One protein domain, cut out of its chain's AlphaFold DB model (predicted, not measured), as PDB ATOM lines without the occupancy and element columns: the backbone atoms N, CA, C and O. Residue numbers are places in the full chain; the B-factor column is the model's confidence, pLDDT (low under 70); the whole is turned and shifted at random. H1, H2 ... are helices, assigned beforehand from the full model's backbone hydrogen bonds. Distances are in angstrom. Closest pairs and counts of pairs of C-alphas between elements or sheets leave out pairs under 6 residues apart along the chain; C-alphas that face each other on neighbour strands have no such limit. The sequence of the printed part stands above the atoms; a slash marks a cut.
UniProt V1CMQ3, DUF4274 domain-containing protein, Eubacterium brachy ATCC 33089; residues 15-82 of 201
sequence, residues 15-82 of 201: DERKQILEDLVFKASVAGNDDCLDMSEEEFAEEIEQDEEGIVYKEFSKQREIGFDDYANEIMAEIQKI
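AT A GLANCE: This is residues 15 to 82 of the 201 residues of the protein "DUF4274 domain-containing protein" of Eubacterium brachy ATCC 33089 (UniProt V1CMQ3). A long helix, H1, has H4 side by side with it in the opposite direction, H3 set steeply on its last part, and a small helix, H2, held out beyond H3 by two loops. The first residues of H1, 15 to 20, stick out free. The printed part has 68 residues, 49 of them in the four named helices H1, H2, H3 and H4 in chain order, with no named strand; its class is all helix, and it is compact with a radius of gyration of the C-alphas of 12.5 A, and flat, spanning 36 by 28 by 14 A.

IN THESE COORDINATES: Find C-alpha 15 at (-32.624, 42.729, 50.369); from there H1 runs 25.7 A to residue 32. H2 is residues 41 to 47, 10.1 A; H3 is 55 to 66, 16.6 A; H4 is 68 to 79, 16.5 A, ending at C-alpha 79, (-36.263, 25.354, 54.786).

HOW THE PARTS SIT: Look at Ala 31 and Ala 72, whose C-alphas, 4.7 A apart, are the closest of H1 and H4; these touch, through residues 24 to 32 alone of H1, at a shallow tilt of 28 degrees, opposite ways. H1, with residues 27 to 31 alone, touches H3, closest at the C-alphas of Val 30 and Phe 60, 6.5 A. H3 and H4 only just touch, with 3 pairs of C-alphas within 8 A, and only at the corner, closest at the C-alphas of Gln 63 and Tyr 71, 5.4 A. H2 is near H3 and apart from H4. In H1, H2, H3 and H4 every O i to N i+4 pair is within hydrogen-bond range.

THE WHOLE: The C-alphas of Asp 15 and Ser 40, the two farthest apart, are 37.9 A apart. The printed part has no cut and no long link; pLDDT is under 70 at residues 50 and 52.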
ATOM      1  N   ASP A  15     -32.676  43.134  51.785       94.44
ATOM      2  CA  ASP A  15     -32.624  42.729  50.369       94.44
ATOM      3  C   ASP A  15     -31.678  41.538  50.140       94.44
ATOM      4  O   ASP A  15     -32.012  40.610  49.413       94.44
ATOM      5  N   GLU A  16     -30.543  41.495  50.848       95.56
ATOM      6  CA  GLU A  16     -29.636  40.335  50.835       95.56
ATOM      7  C   GLU A  16     -30.341  39.060  51.320       95.56
ATOM      8  O   GLU A  16     -30.166  37.986  50.747       95.56
ATOM      9  N   ARG A  17     -31.176  39.167  52.361       96.38
ATOM     10  CA  ARG A  17     -31.919  38.020  52.881       96.38
ATOM     11  C   ARG A  17     -33.042  37.599  51.938       96.38
ATOM     12  O   ARG A  17     -33.233  36.400  51.777       96.38
ATOM     13  N   LYS A  18     -33.735  38.541  51.292       96.38
ATOM     14  CA  LYS A  18     -34.736  38.236  50.257       96.38
ATOM     15  C   LYS A  18     -34.124  37.440  49.116       96.38
ATOM     16  O   LYS A  18     -34.661  36.392  48.794       96.38
ATOM     17  N   GLN A  19     -32.955  37.847  48.619       95.88
ATOM     18  CA  GLN A  19     -32.274  37.119  47.547       95.88
ATOM     19  C   GLN A  19     -31.954  35.667  47.935       95.88
ATOM     20  O   GLN A  19     -32.109  34.759  47.124       95.88
ATOM     21  N   ILE A  20     -31.537  35.435  49.187       96.69
ATOM     22  CA  ILE A  20     -31.297  34.079  49.714       96.69
ATOM     23  C   ILE A  20     -32.600  33.271  49.781       96.69
ATOM     24  O   ILE A  20     -32.593  32.071  49.519       96.69
ATOM     25  N   LEU A  21     -33.709  33.900  50.174       98.00
ATOM     26  CA  LEU A  21     -35.010  33.235  50.252       98.00
ATOM     27  C   LEU A  21     -35.565  32.927  48.857       98.00
ATOM     28  O   LEU A  21     -36.073  31.835  48.665       98.00
ATOM     29  N   GLU A  22     -35.424  33.837  47.892       96.75
ATOM     30  CA  GLU A  22     -35.801  33.628  46.486       96.75
ATOM     31  C   GLU A  22     -35.007  32.473  45.859       96.75
ATOM     32  O   GLU A  22     -35.592  31.586  45.245       96.75
ATOM     33  N   ASP A  23     -33.691  32.417  46.090       96.12
ATOM     34  CA  ASP A  23     -32.849  31.285  45.676       96.12
ATOM     35  C   ASP A  23     -33.306  29.968  46.327       96.12
ATOM     36  O   ASP A  23     -33.344  28.923  45.681       96.12
ATOM     37  N   LEU A  24     -33.719  30.002  47.599       98.06
ATOM     38  CA  LEU A  24     -34.262  28.822  48.271       98.06
ATOM     39  C   LEU A  24     -35.645  28.415  47.733       98.06
ATOM     40  O   LEU A  24     -35.921  27.221  47.664       98.06
ATOM     41  N   VAL A  25     -36.496  29.370  47.342       98.25
ATOM     42  CA  VAL A  25     -37.783  29.101  46.676       98.25
ATOM     43  C   VAL A  25     -37.540  28.411  45.335       98.25
ATOM     44  O   VAL A  25     -38.114  27.354  45.094       98.25
ATOM     45  N   PHE A  26     -36.620  28.932  44.519       96.06
ATOM     46  CA  PHE A  26     -36.229  28.293  43.261       96.06
ATOM     47  C   PHE A  26     -35.668  26.881  43.485       96.06
ATOM     48  O   PHE A  26     -36.076  25.916  42.850       96.06
ATOM     49  N   LYS A  27     -34.769  26.699  44.453       97.44
ATOM     50  CA  LYS A  27     -34.251  25.359  44.766       97.44
ATOM     51  C   LYS A  27     -35.336  24.401  45.242       97.44
ATOM     52  O   LYS A  27     -35.210  23.200  45.016       97.44
ATOM     53  N   ALA A  28     -36.375  24.908  45.902       98.06
ATOM     54  CA  ALA A  28     -37.520  24.113  46.317       98.06
ATOM     55  C   ALA A  28     -38.406  23.695  45.134       98.06
ATOM     56  O   ALA A  28     -38.944  22.591  45.184       98.06
ATOM     57  N   SER A  29     -38.509  24.500  44.068       96.25
ATOM     58  CA  SER A  29     -39.180  24.064  42.835       96.25
ATOM     59  C   SER A  29     -38.400  22.953  42.140       96.25
ATOM     60  O   SER A  29     -38.980  21.928  41.794       96.25
ATOM     61  N   VAL A  30     -37.069  23.071  42.073       95.88
ATOM     62  CA  VAL A  30     -36.205  21.974  41.609       95.88
ATOM     63  C   VAL A  30     -36.406  20.736  42.488       95.88
ATOM     64  O   VAL A  30     -36.601  19.648  41.974       95.88
ATOM     65  N   ALA A  31     -36.427  20.870  43.815       97.38
ATOM     66  CA  ALA A  31     -36.597  19.733  44.726       97.38
ATOM     67  C   ALA A  31     -37.938  18.993  44.578       97.38
ATOM     68  O   ALA A  31     -38.011  17.819  44.932       97.38
ATOM     69  N   GLY A  32     -38.978  19.668  44.085       95.38
ATOM     70  CA  GLY A  32     -40.287  19.080  43.807       95.38
ATOM     71  C   GLY A  32     -40.475  18.583  42.372       95.38
ATOM     72  O   GLY A  32     -41.530  18.027  42.089       95.38
ATOM     73  N   ASN A  33     -39.494  18.780  41.485       93.44
ATOM     74  CA  ASN A  33     -39.593  18.458  40.062       93.44
ATOM     75  C   ASN A  33     -38.670  17.287  39.693       93.44
ATOM     76  O   ASN A  33     -37.446  17.395  39.799       93.44
ATOM     77  N   ASP A  34     -39.253  16.173  39.256       90.88
ATOM     78  CA  ASP A  34     -38.542  14.967  38.828       90.88
ATOM     79  C   ASP A  34     -38.446  14.814  37.299       90.88
ATOM     80  O   ASP A  34     -37.785  13.889  36.820       90.88
ATOM     81  N   ASP A  35     -39.009  15.751  36.526       87.75
ATOM     82  CA  ASP A  35     -39.100  15.681  35.059       87.75
ATOM     83  C   ASP A  35     -37.726  15.506  34.397       87.75
ATOM     84  O   ASP A  35     -37.585  14.850  33.363       87.75
ATOM     85  N   CYS A  36     -36.689  16.083  35.005       86.19
ATOM     86  CA  CYS A  36     -35.334  16.093  34.462       86.19
ATOM     87  C   CYS A  36     -34.490  14.868  34.847       86.19
ATOM     88  O   CYS A  36     -33.374  14.715  34.341       86.19
ATOM     89  N   LEU A  37     -34.971  14.007  35.748       86.31
ATOM     90  CA  LEU A  37     -34.170  12.907  36.296       86.31
ATOM     91  C   LEU A  37     -33.807  11.866  35.238       86.31
ATOM     92  O   LEU A  37     -32.646  11.469  35.135       86.31
ATOM     93  N   ASP A  38     -34.797  11.454  34.448       87.56
ATOM     94  CA  ASP A  38     -34.668  10.362  33.480       87.56
ATOM     95  C   ASP A  38     -34.285  10.842  32.071       87.56
ATOM     96  O   ASP A  38     -34.134  10.029  31.152       87.56
ATOM     97  N   MET A  39     -34.089  12.152  31.891       92.19
ATOM     98  CA  MET A  39     -33.625  12.723  30.629       92.19
ATOM     99  C   MET A  39     -32.207  12.247  30.294       92.19
ATOM    100  O   MET A  39     -31.320  12.162  31.155       92.19
ATOM    101  N   SER A  40     -31.964  11.988  29.009       91.56
ATOM    102  CA  SER A  40     -30.602  11.827  28.501       91.56
ATOM    103  C   SER A  40     -29.814  13.138  28.616       91.56
ATOM    104  O   SER A  40     -30.388  14.217  28.699       91.56
ATOM    105  N   GLU A  41     -28.479  13.072  28.580       90.06
ATOM    106  CA  GLU A  41     -27.648  14.290  28.616       90.06
ATOM    107  C   GLU A  41     -27.915  15.246  27.444       90.06
ATOM    108  O   GLU A  41     -27.723  16.450  27.582       90.06
ATOM    109  N   GLU A  42     -28.329  14.712  26.290       90.06
ATOM    110  CA  GLU A  42     -28.675  15.514  25.113       90.06
ATOM    111  C   GLU A  42     -30.008  16.240  25.330       90.06
ATOM    112  O   GLU A  42     -30.040  17.460  25.221       90.06
ATOM    113  N   GLU A  43     -31.057  15.522  25.744       90.62
ATOM    114  CA  GLU A  43     -32.366  16.114  26.068       90.62
ATOM    115  C   GLU A  43     -32.248  17.143  27.196       90.62
ATOM    116  O   GLU A  43     -32.737  18.260  27.075       90.62
ATOM    117  N   PHE A  44     -31.517  16.815  28.262       90.81
ATOM    118  CA  PHE A  44     -31.308  17.720  29.389       90.81
ATOM    119  C   PHE A  44     -30.620  19.030  28.973       90.81
ATOM    120  O   PHE A  44     -30.976  20.105  29.450       90.81
ATOM    121  N   ALA A  45     -29.636  18.958  28.071       86.75
ATOM    122  CA  ALA A  45     -28.937  20.139  27.571       86.75
ATOM    123  C   ALA A  45     -29.777  20.984  26.594       86.75
ATOM    124  O   ALA A  45     -29.468  22.163  26.418       86.75
ATOM    125  N   GLU A  46     -30.789  20.393  25.949       86.75
ATOM    126  CA  GLU A  46     -31.714  21.086  25.044       86.75
ATOM    127  C   GLU A  46     -32.901  21.722  25.785       86.75
ATOM    128  O   GLU A  46     -33.279  22.845  25.455       86.75
ATOM    129  N   GLU A  47     -33.462  21.027  26.779       84.94
ATOM    130  CA  GLU A  47     -34.666  21.448  27.512       84.94
ATOM    131  C   GLU A  47     -34.364  22.464  28.622       84.94
ATOM    132  O   GLU A  47     -35.158  23.377  28.862       84.94
ATOM    133  N   ILE A  48     -33.214  22.352  29.297       84.00
ATOM    134  CA  ILE A  48     -32.865  23.295  30.360       84.00
ATOM    135  C   ILE A  48     -32.246  24.561  29.777       84.00
ATOM    136  O   ILE A  48     -31.086  24.588  29.353       84.00
ATOM    137  N   GLU A  49     -33.027  25.643  29.819       71.56
ATOM    138  CA  GLU A  49     -32.567  26.976  29.455       71.56
ATOM    139  C   GLU A  49     -31.373  27.379  30.333       71.56
ATOM    140  O   GLU A  49     -31.431  27.384  31.564       71.56
ATOM    141  N   GLN A  50     -30.257  27.712  29.683       68.81
ATOM    142  CA  GLN A  50     -29.122  28.317  30.366       68.81
ATOM    143  C   GLN A  50     -29.456  29.789  30.600       68.81
ATOM    144  O   GLN A  50     -29.333  30.614  29.693       68.81
ATOM    145  N   ASP A  51     -29.896  30.110  31.814       73.94
ATOM    146  CA  ASP A  51     -30.008  31.489  32.277       73.94
ATOM    147  C   ASP A  51     -28.625  32.170  32.288       73.94
ATOM    148  O   ASP A  51     -27.589  31.500  32.257       73.94
ATOM    149  N   GLU A  52     -28.579  33.510  32.320       67.12
ATOM    150  CA  GLU A  52     -27.313  34.268  32.228       67.12
ATOM    151  C   GLU A  52     -26.271  33.833  33.275       67.12
ATOM    152  O   GLU A  52     -25.066  33.896  33.014       67.12
ATOM    153  N   GLU A  53     -26.729  33.369  34.439       71.19
ATOM    154  CA  GLU A  53     -25.886  32.901  35.539       71.19
ATOM    155  C   GLU A  53     -25.759  31.365  35.599       71.19
ATOM    156  O   GLU A  53     -24.938  30.843  36.360       71.19
ATOM    157  N   GLY A  54     -26.514  30.638  34.769       78.88
ATOM    158  CA  GLY A  54     -26.543  29.178  34.695       78.88
ATOM    159  C   GLY A  54     -27.056  28.499  35.968       78.88
ATOM    160  O   GLY A  54     -26.714  27.338  36.217       78.88
ATOM    161  N   ILE A  55     -27.814  29.213  36.803       83.69
ATOM    162  CA  ILE A  55     -28.340  28.714  38.076       83.69
ATOM    163  C   ILE A  55     -29.311  27.563  37.830       83.69
ATOM    164  O   ILE A  55     -29.219  26.543  38.519       83.69
ATOM    165  N   VAL A  56     -30.175  27.679  36.818       87.31
ATOM    166  CA  VAL A  56     -31.184  26.657  36.515       87.31
ATOM    167  C   VAL A  56     -30.501  25.346  36.151       87.31
ATOM    168  O   VAL A  56     -30.707  24.320  36.802       87.31
ATOM    169  N   TYR A  57     -29.589  25.406  35.180       89.56
ATOM    170  CA  TYR A  57     -28.810  24.248  34.752       89.56
ATOM    171  C   TYR A  57     -28.035  23.613  35.909       89.56
ATOM    172  O   TYR A  57     -27.991  22.387  36.037       89.56
ATOM    173  N   LYS A  58     -27.430  24.431  36.773       92.19
ATOM    174  CA  LYS A  58     -26.608  23.960  37.889       92.19
ATOM    175  C   LYS A  58     -27.413  23.203  38.944       92.19
ATOM    176  O   LYS A  58     -26.950  22.155  39.394       92.19
ATOM    177  N   GLU A  59     -28.566  23.716  39.364       94.88
ATOM    178  CA  GLU A  59     -29.347  23.075  40.429       94.88
ATOM    179  C   GLU A  59     -29.995  21.771  39.936       94.88
ATOM    180  O   GLU A  59     -29.882  20.753  40.619       94.88
ATOM    181  N   PHE A  60     -30.528  21.735  38.708       94.19
ATOM    182  CA  PHE A  60     -30.996  20.477  38.110       94.19
ATOM    183  C   PHE A  60     -29.855  19.473  37.869       94.19
ATOM    184  O   PHE A  60     -30.009  18.283  38.137       94.19
ATOM    185  N   SER A  61     -28.675  19.932  37.433       93.69
ATOM    186  CA  SER A  61     -27.498  19.057  37.303       93.69
ATOM    187  C   SER A  61     -27.099  18.448  38.645       93.69
ATOM    188  O   SER A  61     -26.813  17.254  38.723       93.69
ATOM    189  N   LYS A  62     -27.111  19.250  39.718       95.44
ATOM    190  CA  LYS A  62     -26.823  18.771  41.071       95.44
ATOM    191  C   LYS A  62     -27.858  17.742  41.522       95.44
ATOM    192  O   LYS A  62     -27.465  16.711  42.059       95.44
ATOM    193  N   GLN A  63     -29.148  17.995  41.290       96.19
ATOM    194  CA  GLN A  63     -30.219  17.052  41.613       96.19
ATOM    195  C   GLN A  63     -30.013  15.704  40.902       96.19
ATOM    196  O   GLN A  63     -30.077  14.664  41.552       96.19
ATOM    197  N   ARG A  64     -29.683  15.707  39.601       94.44
ATOM    198  CA  ARG A  64     -29.375  14.483  38.835       94.44
ATOM    199  C   ARG A  64     -28.129  13.761  39.360       94.44
ATOM    200  O   ARG A  64     -28.102  12.535  39.397       94.44
ATOM    201  N   GLU A  65     -27.105  14.505  39.781       94.81
ATOM    202  CA  GLU A  65     -25.852  13.938  40.297       94.81
ATOM    203  C   GLU A  65     -26.036  13.224  41.643       94.81
ATOM    204  O   GLU A  65     -25.514  12.121  41.825       94.81
ATOM    205  N   ILE A  66     -26.749  13.847  42.588       95.94
ATOM    206  CA  ILE A  66     -26.909  13.304  43.947       95.94
ATOM    207  C   ILE A  66     -28.180  12.465  44.116       95.94
ATOM    208  O   ILE A  66     -28.265  11.680  45.052       95.94
ATOM    209  N   GLY A  67     -29.131  12.581  43.190       95.25
ATOM    210  CA  GLY A  67     -30.432  11.925  43.234       95.25
ATOM    211  C   GLY A  67     -31.531  12.817  43.819       95.25
ATOM    212  O   GLY A  67     -31.287  13.663  44.682       95.25
ATOM    213  N   PHE A  68     -32.760  12.585  43.353       95.56
ATOM    214  CA  PHE A  68     -33.954  13.359  43.710       95.56
ATOM    215  C   PHE A  68     -34.186  13.449  45.219       95.56
ATOM    216  O   PHE A  68     -34.232  14.546  45.772       95.56
ATOM    217  N   ASP A  69     -34.250  12.298  45.895       96.50
ATOM    218  CA  ASP A  69     -34.515  12.232  47.334       96.50
ATOM    219  C   ASP A  69     -33.428  12.944  48.153       96.50
ATOM    220  O   ASP A  69     -33.730  13.653  49.114       96.50
ATOM    221  N   ASP A  70     -32.156  12.775  47.787       97.56
ATOM    222  CA  ASP A  70     -31.037  13.390  48.506       97.56
ATOM    223  C   ASP A  70     -31.040  14.914  48.325       97.56
ATOM    224  O   ASP A  70     -30.881  15.649  49.304       97.56
ATOM    225  N   TYR A  71     -31.320  15.405  47.115       98.00
ATOM    226  CA  TYR A  71     -31.483  16.836  46.865       98.00
ATOM    227  C   TYR A  71     -32.691  17.416  47.612       98.00
ATOM    228  O   TYR A  71     -32.560  18.429  48.304       98.00
ATOM    229  N   ALA A  72     -33.848  16.752  47.559       97.94
ATOM    230  CA  ALA A  72     -35.040  17.168  48.294       97.94
ATOM    231  C   ALA A  72     -34.783  17.236  49.810       97.94
ATOM    232  O   ALA A  72     -35.171  18.203  50.471       97.94
ATOM    233  N   ASN A  73     -34.047  16.267  50.364       98.12
ATOM    234  CA  ASN A  73     -33.643  16.270  51.769       98.12
ATOM    235  C   ASN A  73     -32.705  17.436  52.120       98.12
ATOM    236  O   ASN A  73     -32.856  18.031  53.192       98.12
ATOM    237  N   GLU A  74     -31.757  17.788  51.243       98.12
ATOM    238  CA  GLU A  74     -30.898  18.963  51.434       98.12
ATOM    239  C   GLU A  74     -31.723  20.254  51.489       98.12
ATOM    240  O   GLU A  74     -31.560  21.051  52.419       98.12
ATOM    241  N   ILE A  75     -32.649  20.448  50.545       98.38
ATOM    242  CA  ILE A  75     -33.474  21.662  50.489       98.38
ATOM    243  C   ILE A  75     -34.457  21.727  51.661       98.38
ATOM    244  O   ILE A  75     -34.587  22.776  52.299       98.38
ATOM    245  N   MET A  76     -35.075  20.603  52.032       97.69
ATOM    246  CA  MET A  76     -35.898  20.510  53.240       97.69
ATOM    247  C   MET A  76     -35.113  20.955  54.483       97.69
ATOM    248  O   MET A  76     -35.640  21.701  55.313       97.69
ATOM    249  N   ALA A  77     -33.856  20.521  54.629       97.94
ATOM    250  CA  ALA A  77     -33.026  20.887  55.773       97.94
ATOM    251  C   ALA A  77     -32.725  22.396  55.827       97.94
ATOM    252  O   ALA A  77     -32.626  22.953  56.922       97.94
ATOM    253  N   GLU A  78     -32.612  23.074  54.681       98.19
ATOM    254  CA  GLU A  78     -32.483  24.534  54.628       98.19
ATOM    255  C   GLU A  78     -33.796  25.244  54.989       98.19
ATOM    256  O   GLU A  78     -33.788  26.147  55.830       98.19
ATOM    257  N   ILE A  79     -34.938  24.793  54.455       97.69
ATOM    258  CA  ILE A  79     -36.263  25.354  54.786       97.69
ATOM    259  C   ILE A  79     -36.556  25.221  56.290       97.69
ATOM    260  O   ILE A  79     -37.080  26.140  56.921       97.69
ATOM    261  N   GLN A  80     -36.168  24.106  56.915       95.38
ATOM    262  CA  GLN A  80     -36.361  23.881  58.352       95.38
ATOM    263  C   GLN A  80     -35.547  24.826  59.251       95.38
ATOM    264  O   GLN A  80     -35.888  24.988  60.425       95.38
ATOM    265  N   LYS A  81     -34.493  25.472  58.733       96.88
ATOM    266  CA  LYS A  81     -33.731  26.492  59.476       96.88
ATOM    267  C   LYS A  81     -34.458  27.837  59.534       96.88
ATOM    268  O   LYS A  81     -34.104  28.675  60.367       96.88
ATOM    269  N   ILE A  82     -35.461  28.055  58.681       97.50
ATOM    270  CA  ILE A  82     -36.265  29.275  58.684       97.50
ATOM    271  C   ILE A  82     -37.115  29.312  59.956       97.50
ATOM    272  O   ILE A  82     -37.915  28.414  60.237       97.50
TER     273      ILE A  82